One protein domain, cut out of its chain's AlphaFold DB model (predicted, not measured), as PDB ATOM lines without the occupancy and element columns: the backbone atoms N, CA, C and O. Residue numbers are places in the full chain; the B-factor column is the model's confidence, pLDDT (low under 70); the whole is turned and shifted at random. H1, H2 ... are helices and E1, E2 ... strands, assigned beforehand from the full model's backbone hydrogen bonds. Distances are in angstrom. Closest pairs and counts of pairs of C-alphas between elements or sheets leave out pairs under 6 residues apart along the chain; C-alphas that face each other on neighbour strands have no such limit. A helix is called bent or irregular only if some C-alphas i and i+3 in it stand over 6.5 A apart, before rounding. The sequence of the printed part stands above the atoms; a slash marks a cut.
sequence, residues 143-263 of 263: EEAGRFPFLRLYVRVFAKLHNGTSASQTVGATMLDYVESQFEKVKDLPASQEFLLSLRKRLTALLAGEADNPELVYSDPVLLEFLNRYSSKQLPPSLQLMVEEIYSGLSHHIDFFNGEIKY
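AT A GLANCE: This is residues 143 to 263 of the 263 residues of an uncharacterized protein of Pseudomonas indica (UniProt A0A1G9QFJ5). Two long helices, H1 and H4, lie side by side and run the same way; on one side of this pair H3 and H6 cross it, H3 near its beginning and H6 farther along, while H7 slants over H4. A small hairpin, E1 and E2, sits beside H6 at one end of the longest axis, and residues 143 to 147 lie at the other end. The printed part has 121 residues, with seven named helices followed by two named strands that form one antiparallel sheet, order E1 - E2; the class is mostly helix. It is compact, with a radius of gyration of the C-alphas of 13.6 A, and only just elongated, spanning 44 by 29 by 22 A.

HOW THE PARTS SIT: H1, residues 148 to 162, is the hub, touching three helices. It touches H2, residues 171 to 174, closest at the C-alphas of Leu 153 and Gly 172, 4.5 A. With residues 148 to 154 alone it touches H3, residues 176 to 186, at a steep tilt of 56 degrees, opposite ways; the closest C-alphas, Phe 150 and Val 179, are 6.2 A apart. H1 touches H4, residues 190 to 207, at a shallow tilt of 19 degrees, the same way, closest at the C-alphas of Val 155 and Leu 199, 5.3 A. H5, residues 214 to 217, is close to H1 but not clearly touching: the closest C-alphas, Leu 161 and Val 217, are 5.6 A apart. H6, residues 221 to 231, is about perpendicular to H1 at 76 degrees, close but not clearly touching, with the C-alphas of Leu 161 and Leu 223 closest at 7.7 A. H7, residues 237 to 249, touches H4 at a steep tilt of 44 degrees, the same way, closest at the C-alphas of Thr 204 and Ile 246, 6.0 A. H7 and H3 touch only at their ends, closest at the C-alphas of Glu 184 and Ser 238, 6.7 A. E1, residues 255 to 257, and E2, residues 260 to 262, form an antiparallel hairpin; N 255 and O 262 are within hydrogen-bond range at 2.8 A. The closest C-alphas of H6 and E1, Leu 227 and Phe 256, are 7.0 A apart. Every O i to N i+4 pair is within hydrogen-bond range in H6 and H7; the counts are 10 of 11 in H1, 5 of 7 in H3 and 12 of 14 in H4, and H2 and H5 are too short for such a pair.

IN THESE COORDINATES: H1 begins at C-alpha 148 (121.223, 118.500, 125.712) and is 21.3 A long from first to last C-alpha. H3, 13.4 A, is irregular, with C-alphas 181 and 184 7.6 A apart; H4, 26.4 A, is only just irregular, with C-alphas 191 and 194 6.9 A apart. H6 is 15.1 A long and H7 18.2 A. E2 ends at C-alpha 262 (154.626, 115.676, 125.909).

THE WHOLE: The C-alphas farthest apart are those of Glu 143 and Tyr 263, 44.1 A. The printed part has no cut, and no link is long. The mean pLDDT of the printed part is 89.6, with residues 143 to 145 under 70.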
ATOM      1  N   GLU A 143     110.541 117.396 122.283       64.56
ATOM      2  CA  GLU A 143     111.213 118.702 122.178       64.56
ATOM      3  C   GLU A 143     112.732 118.607 122.428       64.56
ATOM      4  O   GLU A 143     113.447 119.609 122.424       64.56
ATOM      5  N   GLU A 144     113.235 117.387 122.644       59.19
ATOM      6  CA  GLU A 144     114.641 117.012 122.815       59.19
ATOM      7  C   GLU A 144     115.340 117.712 123.998       59.19
ATOM      8  O   GLU A 144     116.569 117.684 124.139       59.19
ATOM      9  N   ALA A 145     114.542 118.283 124.909       62.41
ATOM     10  CA  ALA A 145     114.995 119.119 126.010       62.41
ATOM     11  C   ALA A 145     115.790 118.353 127.083       62.41
ATOM     12  O   ALA A 145     116.573 118.951 127.818       62.41
ATOM     13  N   GLY A 146     115.621 117.030 127.174       70.50
ATOM     14  CA  GLY A 146     116.227 116.244 128.248       70.50
ATOM     15  C   GLY A 146     117.678 115.821 128.032       70.50
ATOM     16  O   GLY A 146     118.407 115.594 128.995       70.50
ATOM     17  N   ARG A 147     118.142 115.713 126.779       76.25
ATOM     18  CA  ARG A 147     119.485 115.166 126.495       76.25
ATOM     19  C   ARG A 147     120.575 116.235 126.420       76.25
ATOM     20  O   ARG A 147     121.706 115.991 126.842       76.25
ATOM     21  N   PHE A 148     120.250 117.419 125.899       79.12
ATOM     22  CA  PHE A 148     121.223 118.500 125.712       79.12
ATOM     23  C   PHE A 148     121.809 119.092 127.020       79.12
ATOM     24  O   PHE A 148     122.973 119.511 126.983       79.12
ATOM     25  N   PRO A 149     121.112 119.118 128.182       83.31
ATOM     26  CA  PRO A 149     121.690 119.634 129.428       83.31
ATOM     27  C   PRO A 149     122.953 118.879 129.845       83.31
ATOM     28  O   PRO A 149     123.901 119.474 130.360       83.31
ATOM     29  N   PHE A 150     123.021 117.581 129.544       82.62
ATOM     30  CA  PHE A 150     124.198 116.768 129.830       82.62
ATOM     31  C   PHE A 150     125.365 117.058 128.884       82.62
ATOM     32  O   PHE A 150     126.512 117.055 129.324       82.62
ATOM     33  N   LEU A 151     125.102 117.427 127.623       87.19
ATOM     34  CA  LEU A 151     126.152 117.947 126.743       87.19
ATOM     35  C   LEU A 151     126.735 119.253 127.301       87.19
ATOM     36  O   LEU A 151     127.944 119.449 127.240       87.19
ATOM     37  N   ARG A 152     125.930 120.133 127.913       87.06
ATOM     38  CA  ARG A 152     126.476 121.327 128.589       87.06
ATOM     39  C   ARG A 152     127.381 120.975 129.761       87.06
ATOM     40  O   ARG A 152     128.436 121.593 129.888       87.06
ATOM     41  N   LEU A 153     126.977 120.017 130.597       86.38
ATOM     42  CA  LEU A 153     127.811 119.513 131.693       86.38
ATOM     43  C   LEU A 153     129.130 118.941 131.147       86.38
ATOM     44  O   LEU A 153     130.198 119.254 131.662       86.38
ATOM     45  N   TYR A 154     129.075 118.209 130.034       88.94
ATOM     46  CA  TYR A 154     130.256 117.697 129.338       88.94
ATOM     47  C   TYR A 154     131.170 118.817 128.819       88.94
ATOM     48  O   TYR A 154     132.364 118.825 129.094       88.94
ATOM     49  N   VAL A 155     130.628 119.838 128.148       91.12
ATOM     50  CA  VAL A 155     131.405 121.016 127.710       91.12
ATOM     51  C   VAL A 155     132.045 121.745 128.889       91.12
ATOM     52  O   VAL A 155     133.143 122.297 128.767       91.12
ATOM     53  N   ARG A 156     131.381 121.748 130.049       88.81
ATOM     54  CA  ARG A 156     131.886 122.388 131.264       88.81
ATOM     55  C   ARG A 156     133.154 121.722 131.794       88.81
ATOM     56  O   ARG A 156     134.031 122.456 132.243       88.81
ATOM     57  N   VAL A 157     133.287 120.398 131.667       91.75
ATOM     58  CA  VAL A 157     134.521 119.648 131.985       91.75
ATOM     59  C   VAL A 157     135.711 120.275 131.257       91.75
ATOM     60  O   VAL A 157     136.658 120.746 131.883       91.75
ATOM     61  N   PHE A 158     135.623 120.394 129.930       94.38
ATOM     62  CA  PHE A 158     136.705 120.952 129.113       94.38
ATOM     63  C   PHE A 158     136.888 122.457 129.310       94.38
ATOM     64  O   PHE A 158     137.992 122.971 129.155       94.38
ATOM     65  N   ALA A 159     135.832 123.184 129.682       92.19
ATOM     66  CA  ALA A 159     135.962 124.585 130.062       92.19
ATOM     67  C   ALA A 159     136.753 124.756 131.371       92.19
ATOM     68  O   ALA A 159     137.583 125.660 131.438       92.19
ATOM     69  N   LYS A 160     136.530 123.901 132.381       90.88
ATOM     70  CA  LYS A 160     137.314 123.904 133.628       90.88
ATOM     71  C   LYS A 160     138.783 123.578 133.370       90.88
ATOM     72  O   LYS A 160     139.642 124.332 133.823       90.88
ATOM     73  N   LEU A 161     139.039 122.523 132.596       94.19
ATOM     74  CA  LEU A 161     140.393 122.119 132.217       94.19
ATOM     75  C   LEU A 161     141.110 123.237 131.452       94.19
ATOM     76  O   LEU A 161     142.213 123.614 131.816       94.19
ATOM     77  N   HIS A 162     140.478 123.838 130.441       94.06
ATOM     78  CA  HIS A 162     141.086 124.957 129.711       94.06
ATOM     79  C   HIS A 162     141.409 126.124 130.660       94.06
ATOM     80  O   HIS A 162     142.522 126.633 130.640       94.06
ATOM     81  N   ASN A 163     140.491 126.474 131.565       92.56
ATOM     82  CA  ASN A 163     140.693 127.548 132.542       92.56
ATOM     83  C   ASN A 163     141.662 127.181 133.697       92.56
ATOM     84  O   ASN A 163     141.667 127.852 134.728       92.56
ATOM     85  N   GLY A 164     142.439 126.096 133.588       91.31
ATOM     86  CA  GLY A 164     143.473 125.771 134.570       91.31
ATOM     87  C   GLY A 164     142.961 125.149 135.872       91.31
ATOM     88  O   GLY A 164     143.651 125.227 136.885       91.31
ATOM     89  N   THR A 165     141.761 124.561 135.875       90.62
ATOM     90  CA  THR A 165     141.147 123.945 137.067       90.62
ATOM     91  C   THR A 165     140.862 122.464 136.854       90.62
ATOM     92  O   THR A 165     140.576 122.036 135.734       90.62
ATOM     93  N   SER A 166     140.905 121.679 137.935       88.94
ATOM     94  CA  SER A 166     140.584 120.252 137.859       88.94
ATOM     95  C   SER A 166     139.108 120.037 137.519       88.94
ATOM     96  O   SER A 166     138.217 120.704 138.060       88.94
ATOM     97  N   ALA A 167     138.840 119.074 136.639       88.56
ATOM     98  CA  ALA A 167     137.478 118.668 136.311       88.56
ATOM     99  C   ALA A 167     137.004 117.440 137.097       88.56
ATOM    100  O   ALA A 167     135.806 117.159 137.093       88.56
ATOM    101  N   SER A 168     137.903 116.759 137.813       84.31
ATOM    102  CA  SER A 168     137.632 115.518 138.561       84.31
ATOM    103  C   SER A 168     136.434 115.589 139.515       84.31
ATOM    104  O   SER A 168     135.743 114.597 139.718       84.31
ATOM    105  N   GLN A 169     136.151 116.765 140.077       77.81
ATOM    106  CA  GLN A 169     135.051 116.965 141.026       77.81
ATOM    107  C   GLN A 169     133.754 117.471 140.381       77.81
ATOM    108  O   GLN A 169     132.778 117.729 141.093       77.81
ATOM    109  N   THR A 170     133.727 117.652 139.060       80.12
ATOM    110  CA  THR A 170     132.528 118.107 138.345       80.12
ATOM    111  C   THR A 170     131.539 116.972 138.146       80.12
ATOM    112  O   THR A 170     131.920 115.819 137.966       80.12
ATOM    113  N   VAL A 171     130.256 117.315 138.097       79.81
ATOM    114  CA  VAL A 171     129.215 116.350 137.715       79.81
ATOM    115  C   VAL A 171     129.366 115.938 136.255       79.81
ATOM    116  O   VAL A 171     129.141 114.790 135.909       79.81
ATOM    117  N   GLY A 172     129.843 116.832 135.385       82.62
ATOM    118  CA  GLY A 172     130.176 116.454 134.010       82.62
ATOM    119  C   GLY A 172     131.174 115.290 133.932       82.62
ATOM    120  O   GLY A 172     131.003 114.416 133.086       82.62
ATOM    121  N   ALA A 173     132.160 115.236 134.835       85.50
ATOM    122  CA  ALA A 173     133.153 114.162 134.870       85.50
ATOM    123  C   ALA A 173     132.567 112.801 135.286       85.50
ATOM    124  O   ALA A 173     132.975 111.778 134.745       85.50
ATOM    125  N   THR A 174     131.579 112.764 136.186       82.56
ATOM    126  CA  THR A 174     130.906 111.507 136.571       82.56
ATOM    127  C   THR A 174     129.918 111.015 135.509       82.56
ATOM    128  O   THR A 174     129.455 109.877 135.562       82.56
ATOM    129  N   MET A 175     129.606 111.856 134.517       83.81
ATOM    130  CA  MET A 175     128.586 111.604 133.498       83.81
ATOM    131  C   MET A 175     129.144 111.419 132.079       83.81
ATOM    132  O   MET A 175     128.357 111.341 131.132       83.81
ATOM    133  N   LEU A 176     130.470 111.333 131.914       87.12
ATOM    134  CA  LEU A 176     131.129 111.216 130.603       87.12
ATOM    135  C   LEU A 176     130.581 110.034 129.798       87.12
ATOM    136  O   LEU A 176     130.084 110.238 128.693       87.12
ATOM    137  N   ASP A 177     130.573 108.834 130.384       85.56
ATOM    138  CA  ASP A 177     130.096 107.607 129.729       85.56
ATOM    139  C   ASP A 177     128.670 107.752 129.195       85.56
ATOM    140  O   ASP A 177     128.352 107.330 128.079       85.56
ATOM    141  N   TYR A 178     127.797 108.389 129.979       85.06
ATOM    142  CA  TYR A 178     126.427 108.624 129.556       85.06
ATOM    143  C   TYR A 178     126.367 109.587 128.369       85.06
ATOM    144  O   TYR A 178     125.774 109.242 127.343       85.06
ATOM    145  N   VAL A 179     126.974 110.773 128.493       86.31
ATOM    146  CA  VAL A 179     126.924 111.799 127.439       86.31
ATOM    147  C   VAL A 179     127.498 111.256 126.145       86.31
ATOM    148  O   VAL A 179     126.905 111.434 125.083       86.31
ATOM    149  N   GLU A 180     128.613 110.545 126.238       90.75
ATOM    150  CA  GLU A 180     129.273 109.946 125.095       90.75
ATOM    151  C   GLU A 180     128.431 108.837 124.455       90.75
ATOM    152  O   GLU A 180     128.256 108.832 123.237       90.75
ATOM    153  N   SER A 181     127.784 107.974 125.248       87.81
ATOM    154  CA  SER A 181     126.853 106.964 124.714       87.81
ATOM    155  C   SER A 181     125.666 107.571 123.953       87.81
ATOM    156  O   SER A 181     125.095 106.930 123.069       87.81
ATOM    157  N   GLN A 182     125.270 108.802 124.302       87.31
ATOM    158  CA  GLN A 182     124.187 109.532 123.643       87.31
ATOM    159  C   GLN A 182     124.691 110.546 122.610       87.31
ATOM    160  O   GLN A 182     123.867 111.175 121.945       87.31
ATOM    161  N   PHE A 183     126.005 110.702 122.431       90.25
ATOM    162  CA  PHE A 183     126.590 111.807 121.671       90.25
ATOM    163  C   PHE A 183     126.053 111.880 120.242       90.25
ATOM    164  O   PHE A 183     125.654 112.947 119.783       90.25
ATOM    165  N   GLU A 184     125.936 110.730 119.575       90.88
ATOM    166  CA  GLU A 184     125.415 110.650 118.207       90.88
ATOM    167  C   GLU A 184     123.964 111.124 118.083       90.88
ATOM    168  O   GLU A 184     123.581 111.640 117.040       90.88
ATOM    169  N   LYS A 185     123.161 110.998 119.145       86.38
ATOM    170  CA  LYS A 185     121.779 111.496 119.171       86.38
ATOM    171  C   LYS A 185     121.712 112.973 119.546       86.38
ATOM    172  O   LYS A 185     120.821 113.679 119.096       86.38
ATOM    173  N   VAL A 186     122.619 113.432 120.406       86.75
ATOM    174  CA  VAL A 186     122.586 114.792 120.967       86.75
ATOM    175  C   VAL A 186     123.275 115.803 120.057       86.75
ATOM    176  O   VAL A 186     122.926 116.980 120.084       86.75
ATOM    177  N   LYS A 187     124.227 115.381 119.222       87.31
ATOM    178  CA  LYS A 187     124.989 116.293 118.359       87.31
ATOM    179  C   LYS A 187     124.138 116.991 117.289       87.31
ATOM    180  O   LYS A 187     124.463 118.105 116.894       87.31
ATOM    181  N   ASP A 188     123.065 116.346 116.832       84.38
ATOM    182  CA  ASP A 188     122.235 116.841 115.727       84.38
ATOM    183  C   ASP A 188     121.095 117.753 116.209       84.38
ATOM    184  O   ASP A 188     120.414 118.381 115.399       84.38
ATOM    185  N   LEU A 189     120.923 117.888 117.529       84.75
ATOM    186  CA  LEU A 189     119.905 118.762 118.104       84.75
ATOM    187  C   LEU A 189     120.240 120.234 117.798       84.75
ATOM    188  O   LEU A 189     121.397 120.646 117.968       84.75
ATOM    189  N   PRO A 190     119.254 121.075 117.438       83.81
ATOM    190  CA  PRO A 190     119.481 122.503 117.211       83.81
ATOM    191  C   PRO A 190     120.105 123.211 118.422       83.81
ATOM    192  O   PRO A 190     121.049 123.986 118.273       83.81
ATOM    193  N   ALA A 191     119.636 122.886 119.632       82.00
ATOM    194  CA  ALA A 191     120.149 123.446 120.884       82.00
ATOM    195  C   ALA A 191     121.608 123.048 121.180       82.00
ATOM    196  O   ALA A 191     122.293 123.738 121.930       82.00
ATOM    197  N   SER A 192     122.107 121.959 120.584       87.12
ATOM    198  CA  SER A 192     123.468 121.462 120.812       87.12
ATOM    199  C   SER A 192     124.536 122.201 120.012       87.12
ATOM    200  O   SER A 192     125.703 122.166 120.400       87.12
ATOM    201  N   GLN A 193     124.175 122.882 118.919       88.56
ATOM    202  CA  GLN A 193     125.151 123.439 117.975       88.56
ATOM    203  C   GLN A 193     126.107 124.450 118.626       88.56
ATOM    204  O   GLN A 193     127.321 124.371 118.439       88.56
ATOM    205  N   GLU A 194     125.588 125.361 119.454       88.62
ATOM    206  CA  GLU A 194     126.421 126.328 120.182       88.62
ATOM    207  C   GLU A 194     127.383 125.628 121.159       88.62
ATOM    208  O   GLU A 194     128.558 125.990 121.273       88.62
ATOM    209  N   PHE A 195     126.913 124.577 121.833       89.31
ATOM    210  CA  PHE A 195     127.722 123.825 122.786       89.31
ATOM    211  C   PHE A 195     128.807 123.003 122.095       89.31
ATOM    212  O   PHE A 195     129.920 122.950 122.607       89.31
ATOM    213  N   LEU A 196     128.543 122.442 120.914       93.12
ATOM    214  CA  LEU A 196     129.558 121.758 120.110       93.12
ATOM    215  C   LEU A 196     130.641 122.720 119.608       93.12
ATOM    216  O   LEU A 196     131.820 122.371 119.624       93.12
ATOM    217  N   LEU A 197     130.278 123.947 119.222       93.56
ATOM    218  CA  LEU A 197     131.261 124.983 118.880       93.56
ATOM    219  C   LEU A 197     132.133 125.344 120.088       93.56
ATOM    220  O   LEU A 197     133.356 125.450 119.969       93.56
ATOM    221  N   SER A 198     131.514 125.490 121.263       93.81
ATOM    222  CA  SER A 198     132.236 125.715 122.516       93.81
ATOM    223  C   SER A 198     133.159 124.538 122.846       93.81
ATOM    224  O   SER A 198     134.334 124.758 123.135       93.81
ATOM    225  N   LEU A 199     132.678 123.296 122.718       95.44
ATOM    226  CA  LEU A 199     133.467 122.080 122.912       95.44
ATOM    227  C   LEU A 199     134.693 122.070 122.004       95.44
ATOM    228  O   LEU A 199     135.810 121.943 122.499       95.44
ATOM    229  N   ARG A 200     134.488 122.278 120.696       96.56
ATOM    230  CA  ARG A 200     135.557 122.340 119.694       96.56
ATOM    231  C   ARG A 200     136.600 123.375 120.096       96.56
ATOM    232  O   ARG A 200     137.774 123.043 120.167       96.56
ATOM    233  N   LYS A 201     136.176 124.590 120.462       96.19
ATOM    234  CA  LYS A 201     137.080 125.656 120.923       96.19
ATOM    235  C   LYS A 201     137.897 125.240 122.151       96.19
ATOM    236  O   LYS A 201     139.090 125.529 122.209       96.19
ATOM    237  N   ARG A 202     137.273 124.601 123.148       96.12
ATOM    238  CA  ARG A 202     137.974 124.152 124.363       96.12
ATOM    239  C   ARG A 202     138.961 123.027 124.062       96.12
ATOM    240  O   ARG A 202     140.087 123.094 124.537       96.12
ATOM    241  N   LEU A 203     138.567 122.057 123.242       97.00
ATOM    242  CA  LEU A 203     139.432 120.959 122.816       97.00
ATOM    243  C   LEU A 203     140.616 121.450 121.981       97.00
ATOM    244  O   LEU A 203     141.724 120.989 122.208       97.00
ATOM    245  N   THR A 204     140.420 122.411 121.075       97.12
ATOM    246  CA  THR A 204     141.516 123.034 120.313       97.12
ATOM    247  C   THR A 204     142.576 123.622 121.238       97.12
ATOM    248  O   THR A 204     143.736 123.256 121.099       97.12
ATOM    249  N   ALA A 205     142.188 124.459 122.205       95.94
ATOM    250  CA  ALA A 205     143.143 125.049 123.147       95.94
ATOM    251  C   ALA A 205     143.860 123.974 123.984       95.94
ATOM    252  O   ALA A 205     145.082 123.971 124.095       95.94
ATOM    253  N   LEU A 206     143.109 123.003 124.519       96.44
ATOM    254  CA  LEU A 206     143.680 121.919 125.322       96.44
ATOM    255  C   LEU A 206     144.681 121.071 124.533       96.44
ATOM    256  O   LEU A 206     145.762 120.787 125.043       96.44
ATOM    257  N   LEU A 207     144.348 120.697 123.296       96.50
ATOM    258  CA  LEU A 207     145.220 119.912 122.425       96.50
ATOM    259  C   LEU A 207     146.416 120.717 121.912       96.50
ATOM    260  O   LEU A 207     147.447 120.123 121.629       96.50
ATOM    261  N   ALA A 208     146.314 122.042 121.824       95.44
ATOM    262  CA  ALA A 208     147.427 122.921 121.467       95.44
ATOM    263  C   ALA A 208     148.414 123.166 122.627       95.44
ATOM    264  O   ALA A 208     149.446 123.798 122.419       95.44
ATOM    265  N   GLY A 209     148.126 122.680 123.840       93.94
ATOM    266  CA  GLY A 209     148.971 122.941 125.011       93.94
ATOM    267  C   GLY A 209     148.617 124.231 125.766       93.94
ATOM    268  O   GLY A 209     149.381 124.656 126.628       93.94
ATOM    269  N   GLU A 210     147.486 124.869 125.451       94.75
ATOM    270  CA  GLU A 210     147.149 126.250 125.838       94.75
ATOM    271  C   GLU A 210     146.218 126.344 127.066       94.75
ATOM    272  O   GLU A 210     145.373 127.234 127.151       94.75
ATOM    273  N   ALA A 211     146.320 125.419 128.023       94.44
ATOM    274  CA  ALA A 211     145.588 125.539 129.288       94.44
ATOM    275  C   ALA A 211     146.186 126.637 130.196       94.44
ATOM    276  O   ALA A 211     147.404 126.791 130.248       94.44
ATOM    277  N   ASP A 212     145.358 127.339 130.983       93.94
ATOM    278  CA  ASP A 212     145.821 128.425 131.875       93.94
ATOM    279  C   ASP A 212     146.774 127.932 132.989       93.94
ATOM    280  O   ASP A 212     147.626 128.683 133.464       93.94
ATOM    281  N   ASN A 213     146.646 126.665 133.406       94.19
ATOM    282  CA  ASN A 213     147.538 126.003 134.366       94.19
ATOM    283  C   ASN A 213     147.931 124.599 133.861       94.19
ATOM    284  O   ASN A 213     147.316 123.604 134.262       94.19
ATOM    285  N   PRO A 214     148.928 124.504 132.963       92.56
ATOM    286  CA  PRO A 214     149.286 123.254 132.300       92.56
ATOM    287  C   PRO A 214     149.645 122.115 133.263       92.56
ATOM    288  O   PRO A 214     149.178 120.995 133.076       92.56
ATOM    289  N   GLU A 215     150.417 122.386 134.320       91.62
ATOM    290  CA  GLU A 215     150.883 121.350 135.258       91.62
ATOM    291  C   GLU A 215     149.719 120.610 135.932       91.62
ATOM    292  O   GLU A 215     149.728 119.381 136.036       91.62
ATOM    293  N   LEU A 216     148.687 121.351 136.345       92.06
ATOM    294  CA  LEU A 216     147.491 120.776 136.958       92.06
ATOM    295  C   LEU A 216     146.606 120.070 135.924       92.06
ATOM    296  O   LEU A 216     146.078 118.995 136.179       92.06
ATOM    297  N   VAL A 217     146.418 120.686 134.759       93.56
ATOM    298  CA  VAL A 217     145.443 120.232 133.759       93.56
ATOM    299  C   VAL A 217     145.909 118.969 133.053       93.56
ATOM    300  O   VAL A 217     145.138 118.028 132.895       93.56
ATOM    301  N   TYR A 218     147.179 118.918 132.663       93.94
ATOM    302  CA  TYR A 218     147.754 117.781 131.945       93.94
ATOM    303  C   TYR A 218     148.148 116.618 132.867       93.94
ATOM    304  O   TYR A 218     148.593 115.580 132.385       93.94
ATOM    305  N   SER A 219     147.924 116.764 134.177       92.81
ATOM    306  CA  SER A 219     147.913 115.669 135.153       92.81
ATOM    307  C   SER A 219     146.500 115.306 135.637       92.81
ATOM    308  O   SER A 219     146.350 114.379 136.436       92.81
ATOM    309  N   ASP A 220     145.453 115.990 135.154       94.00
ATOM    310  CA  ASP A 220     144.076 115.723 135.564       94.00
ATOM    311  C   ASP A 220     143.599 114.363 135.014       94.00
ATOM    312  O   ASP A 220     143.663 114.127 133.800       94.00
ATOM    313  N   PRO A 221     143.081 113.462 135.873       93.31
ATOM    314  CA  PRO A 221     142.685 112.119 135.460       93.31
ATOM    315  C   PRO A 221     141.581 112.120 134.399       93.31
ATOM    316  O   PRO A 221     141.578 111.247 133.536       93.31
ATOM    317  N   VAL A 222     140.684 113.112 134.410       93.75
ATOM    318  CA  VAL A 222     139.588 113.214 133.438       93.75
ATOM    319  C   VAL A 222     140.130 113.511 132.042       93.75
ATOM    320  O   VAL A 222     139.683 112.912 131.061       93.75
ATOM    321  N   LEU A 223     141.115 114.409 131.935       95.25
ATOM    322  CA  LEU A 223     141.746 114.717 130.652       95.25
ATOM    323  C   LEU A 223     142.566 113.530 130.139       95.25
ATOM    324  O   LEU A 223     142.465 113.178 128.963       95.25
ATOM    325  N   LEU A 224     143.355 112.900 131.012       94.94
ATOM    326  CA  LEU A 224     144.176 111.743 130.651       94.94
ATOM    327  C   LEU A 224     143.319 110.567 130.171       94.94
ATOM    328  O   LEU A 224     143.640 109.942 129.160       94.94
ATOM    329  N   GLU A 225     142.203 110.294 130.845       94.56
ATOM    330  CA  GLU A 225     141.259 109.260 130.431       94.56
ATOM    331  C   GLU A 225     140.621 109.582 129.073       94.56
ATOM    332  O   GLU A 225     140.553 108.713 128.200       94.56
ATOM    333  N   PHE A 226     140.216 110.835 128.851       95.62
ATOM    334  CA  PHE A 226     139.699 111.279 127.556       95.62
ATOM    335  C   PHE A 226     140.723 111.081 126.424       95.62
ATOM    336  O   PHE A 226     140.390 110.517 125.380       95.62
ATOM    337  N   LEU A 227     141.982 111.483 126.630       95.69
ATOM    338  CA  LEU A 227     143.059 111.314 125.644       95.69
ATOM    339  C   LEU A 227     143.410 109.839 125.404       95.69
ATOM    340  O   LEU A 227     143.699 109.435 124.274       95.69
ATOM    341  N   ASN A 228     143.331 109.006 126.441       94.81
ATOM    342  CA  ASN A 228     143.500 107.563 126.310       94.81
ATOM    343  C   ASN A 228     142.403 106.937 125.436       94.81
ATOM    344  O   ASN A 228     142.695 106.143 124.537       94.81
ATOM    345  N   ARG A 229     141.143 107.341 125.636       94.75
ATOM    346  CA  ARG A 229     140.018 106.887 124.807       94.75
ATOM    347  C   ARG A 229     140.126 107.415 123.374       94.75
ATOM    348  O   ARG A 229     139.914 106.650 122.437       94.75
ATOM    349  N   TYR A 230     140.550 108.665 123.187       95.00
ATOM    350  CA  TYR A 230     140.843 109.239 121.868       95.00
ATOM    351  C   TYR A 230     141.925 108.463 121.102       95.00
ATOM    352  O   TYR A 230     141.709 108.047 119.960       95.00
ATOM    353  N   SER A 231     143.088 108.251 121.725       93.38
ATOM    354  CA  SER A 231     144.225 107.556 121.103       93.38
ATOM    355  C   SER A 231     143.895 106.100 120.767       93.38
ATOM    356  O   SER A 231     144.323 105.589 119.732       93.38
ATOM    357  N   SER A 232     143.048 105.467 121.580       94.31
ATOM    358  CA  SER A 232     142.560 104.100 121.374       94.31
ATOM    359  C   SER A 232     141.339 103.995 120.447       94.31
ATOM    360  O   SER A 232     140.811 102.895 120.282       94.31
ATOM    361  N   LYS A 233     140.878 105.100 119.837       95.06
ATOM    362  CA  LYS A 233     139.682 105.161 118.968       95.06
ATOM    363  C   LYS A 233     138.394 104.665 119.644       95.06
ATOM    364  O   LYS A 233     137.576 103.991 119.022       95.06
ATOM    365  N   GLN A 234     138.225 104.981 120.925       95.44
ATOM    366  CA  GLN A 234     137.082 104.574 121.753       95.44
ATOM    367  C   GLN A 234     136.072 105.703 122.007       95.44
ATOM    368  O   GLN A 234     135.093 105.486 122.716       95.44
ATOM    369  N   LEU A 235     136.285 106.900 121.451       96.44
ATOM    370  CA  LEU A 235     135.285 107.967 121.512       96.44
ATOM    371  C   LEU A 235     134.098 107.669 120.574       96.44
ATOM    372  O   LEU A 235     134.256 106.935 119.593       96.44
ATOM    373  N   PRO A 236     132.922 108.284 120.810       96.19
ATOM    374  CA  PRO A 236     131.818 108.274 119.853       96.19
ATOM    375  C   PRO A 236     132.281 108.720 118.458       96.19
ATOM    376  O   PRO A 236     133.068 109.666 118.381       96.19
ATOM    377  N   PRO A 237     131.809 108.104 117.357       96.69
ATOM    378  CA  PRO A 237     132.340 108.349 116.014       96.69
ATOM    379  C   PRO A 237     132.433 109.826 115.620       96.69
ATOM    380  O   PRO A 237     133.463 110.269 115.116       96.69
ATOM    381  N   SER A 238     131.393 110.615 115.888       95.94
ATOM    382  CA  SER A 238     131.383 112.039 115.544       95.94
ATOM    383  C   SER A 238     132.314 112.863 116.435       95.94
ATOM    384  O   SER A 238     132.919 113.829 115.972       95.94
ATOM    385  N   LEU A 239     132.462 112.479 117.707       96.38
ATOM    386  CA  LEU A 239     133.422 113.112 118.611       96.38
ATOM    387  C   LEU A 239     134.860 112.750 118.218       96.38
ATOM    388  O   LEU A 239     135.719 113.623 118.173       96.38
ATOM    389  N   GLN A 240     135.104 111.487 117.870       97.75
ATOM    390  CA  GLN A 240     136.385 110.987 117.381       97.75
ATOM    391  C   GLN A 240     136.839 111.771 116.141       97.75
ATOM    392  O   GLN A 240     137.952 112.294 116.127       97.75
ATOM    393  N   LEU A 241     135.957 111.921 115.147       97.12
ATOM    394  CA  LEU A 241     136.226 112.706 113.939       97.12
ATOM    395  C   LEU A 241     136.499 114.178 114.261       97.12
ATOM    396  O   LEU A 241     137.466 114.745 113.759       97.12
ATOM    397  N   MET A 242     135.704 114.791 115.144       96.81
ATOM    398  CA  MET A 242     135.931 116.174 115.570       96.81
ATOM    399  C   MET A 242     137.329 116.358 116.175       96.81
ATOM    400  O   MET A 242     138.020 117.318 115.840       96.81
ATOM    401  N   VAL A 243     137.756 115.454 117.060       96.88
ATOM    402  CA  VAL A 243     139.073 115.537 117.707       96.88
ATOM    403  C   VAL A 243     140.198 115.314 116.689       96.88
ATOM    404  O   VAL A 243     141.197 116.023 116.726       96.88
ATOM    405  N   GLU A 244     140.032 114.394 115.735       97.25
ATOM    406  CA  GLU A 244     140.986 114.171 114.633       97.25
ATOM    407  C   GLU A 244     141.139 115.386 113.714       97.25
ATOM    408  O   GLU A 244     142.261 115.754 113.358       97.25
ATOM    409  N   GLU A 245     140.032 116.038 113.355       97.00
ATOM    410  CA  GLU A 245     140.048 117.280 112.579       97.00
ATOM    411  C   GLU A 245     140.778 118.402 113.316       97.00
ATOM    412  O   GLU A 245     141.522 119.163 112.701       97.00
ATOM    413  N   ILE A 246     140.564 118.521 114.630       96.62
ATOM    414  CA  ILE A 246     141.282 119.501 115.443       96.62
ATOM    415  C   ILE A 246     142.775 119.171 115.428       96.62
ATOM    416  O   ILE A 246     143.572 120.016 115.039       96.62
ATOM    417  N   TYR A 247     143.145 117.946 115.805       93.38
ATOM    418  CA  TYR A 247     144.539 117.537 115.973       93.38
ATOM    419  C   TYR A 247     145.347 117.675 114.674       93.38
ATOM    420  O   TYR A 247     146.443 118.221 114.682       93.38
ATOM    421  N   SER A 248     144.780 117.255 113.538       93.38
ATOM    422  CA  SER A 248     145.421 117.381 112.218       93.38
ATOM    423  C   SER A 248     145.516 118.823 111.700       93.38
ATOM    424  O   SER A 248     146.352 119.108 110.844       93.38
ATOM    425  N   GLY A 249     144.666 119.725 112.199       93.56
ATOM    426  CA  GLY A 249     144.662 121.143 111.838       93.56
ATOM    427  C   GLY A 249     145.575 122.022 112.697       93.56
ATOM    428  O   GLY A 249     145.761 123.194 112.371       93.56
ATOM    429  N   LEU A 250     146.131 121.489 113.787       93.69
ATOM    430  CA  LEU A 250     147.038 122.213 114.670       93.69
ATOM    431  C   LEU A 250     148.471 122.197 114.122       93.69
ATOM    432  O   LEU A 250     148.988 121.161 113.715       93.69
ATOM    433  N   SER A 251     149.141 123.352 114.151       88.12
ATOM    434  CA  SER A 251     150.570 123.457 113.814       88.12
ATOM    435  C   SER A 251     151.480 122.912 114.917       88.12
ATOM    436  O   SER A 251     152.585 122.456 114.635       88.12
ATOM    437  N   HIS A 252     151.009 122.986 116.163       86.62
ATOM    438  CA  HIS A 252     151.638 122.441 117.358       86.62
ATOM    439  C   HIS A 252     150.543 121.813 118.213       86.62
ATOM    440  O   HIS A 252     149.488 122.419 118.401       86.62
ATOM    441  N   HIS A 253     150.785 120.605 118.699       90.00
ATOM    442  CA  HIS A 253     149.858 119.881 119.551       90.00
ATOM    443  C   HIS A 253     150.631 119.141 120.636       90.00
ATOM    444  O   HIS A 253     151.794 118.785 120.451       90.00
ATOM    445  N   ILE A 254     149.965 118.881 121.751       92.00
ATOM    446  CA  ILE A 254     150.466 117.961 122.761       92.00
ATOM    447  C   ILE A 254     150.557 116.551 122.174       92.00
ATOM    448  O   ILE A 254     149.668 116.136 121.435       92.00
ATOM    449  N   ASP A 255     151.586 115.796 122.538       88.69
ATOM    450  CA  ASP A 255     151.721 114.385 122.193       88.69
ATOM    451  C   ASP A 255     151.325 113.520 123.390       88.69
ATOM    452  O   ASP A 255     151.952 113.575 124.448       88.69
ATOM    453  N   PHE A 256     150.298 112.686 123.227       88.44
ATOM    454  CA  PHE A 256     149.882 111.731 124.255       88.44
ATOM    455  C   PHE A 256     150.469 110.342 123.974       88.44
ATOM    456  O   PHE A 256     150.144 109.712 122.965       88.44
ATOM    457  N   PHE A 257     151.329 109.843 124.865       82.00
ATOM    458  CA  PHE A 257     151.985 108.542 124.722       82.00
ATOM    459  C   PHE A 257     152.124 107.836 126.075       82.00
ATOM    460  O   PHE A 257     152.672 108.398 127.016       82.00
ATOM    461  N   ASN A 258     151.672 106.579 126.165       79.12
ATOM    462  CA  ASN A 258     151.740 105.746 127.378       79.12
ATOM    463  C   ASN A 258     151.156 106.399 128.650       79.12
ATOM    464  O   ASN A 258     151.663 106.175 129.745       79.12
ATOM    465  N   GLY A 259     150.084 107.187 128.519       78.50
ATOM    466  CA  GLY A 259     149.461 107.867 129.661       78.50
ATOM    467  C   GLY A 259     150.125 109.188 130.053       78.50
ATOM    468  O   GLY A 259     149.691 109.808 131.017       78.50
ATOM    469  N   GLU A 260     151.139 109.632 129.310       81.75
ATOM    470  CA  GLU A 260     151.858 110.880 129.558       81.75
ATOM    471  C   GLU A 260     151.673 111.865 128.403       81.75
ATOM    472  O   GLU A 260     151.573 111.475 127.236       81.75
ATOM    473  N   ILE A 261     151.660 113.154 128.742       86.25
ATOM    474  CA  ILE A 261     151.571 114.265 127.796       86.25
ATOM    475  C   ILE A 261     152.962 114.876 127.599       86.25
ATOM    476  O   ILE A 261     153.665 115.162 128.568       86.25
ATOM    477  N   LYS A 262     153.359 115.069 126.337       83.94
ATOM    478  CA  LYS A 262     154.626 115.676 125.909       83.94
ATOM    479  C   LYS A 262     154.359 116.919 125.053       83.94
ATOM    480  O   LYS A 262     153.313 117.000 124.412       83.94
ATOM    481  N   TYR A 263     155.299 117.863 125.068       77.88
ATOM    482  CA  TYR A 263     155.256 119.129 124.324       77.88
ATOM    483  C   TYR A 263     156.316 119.168 123.227       77.88
ATOM    484  O   TYR A 263     157.396 118.567 123.450       77.88
TER     485      TYR A 263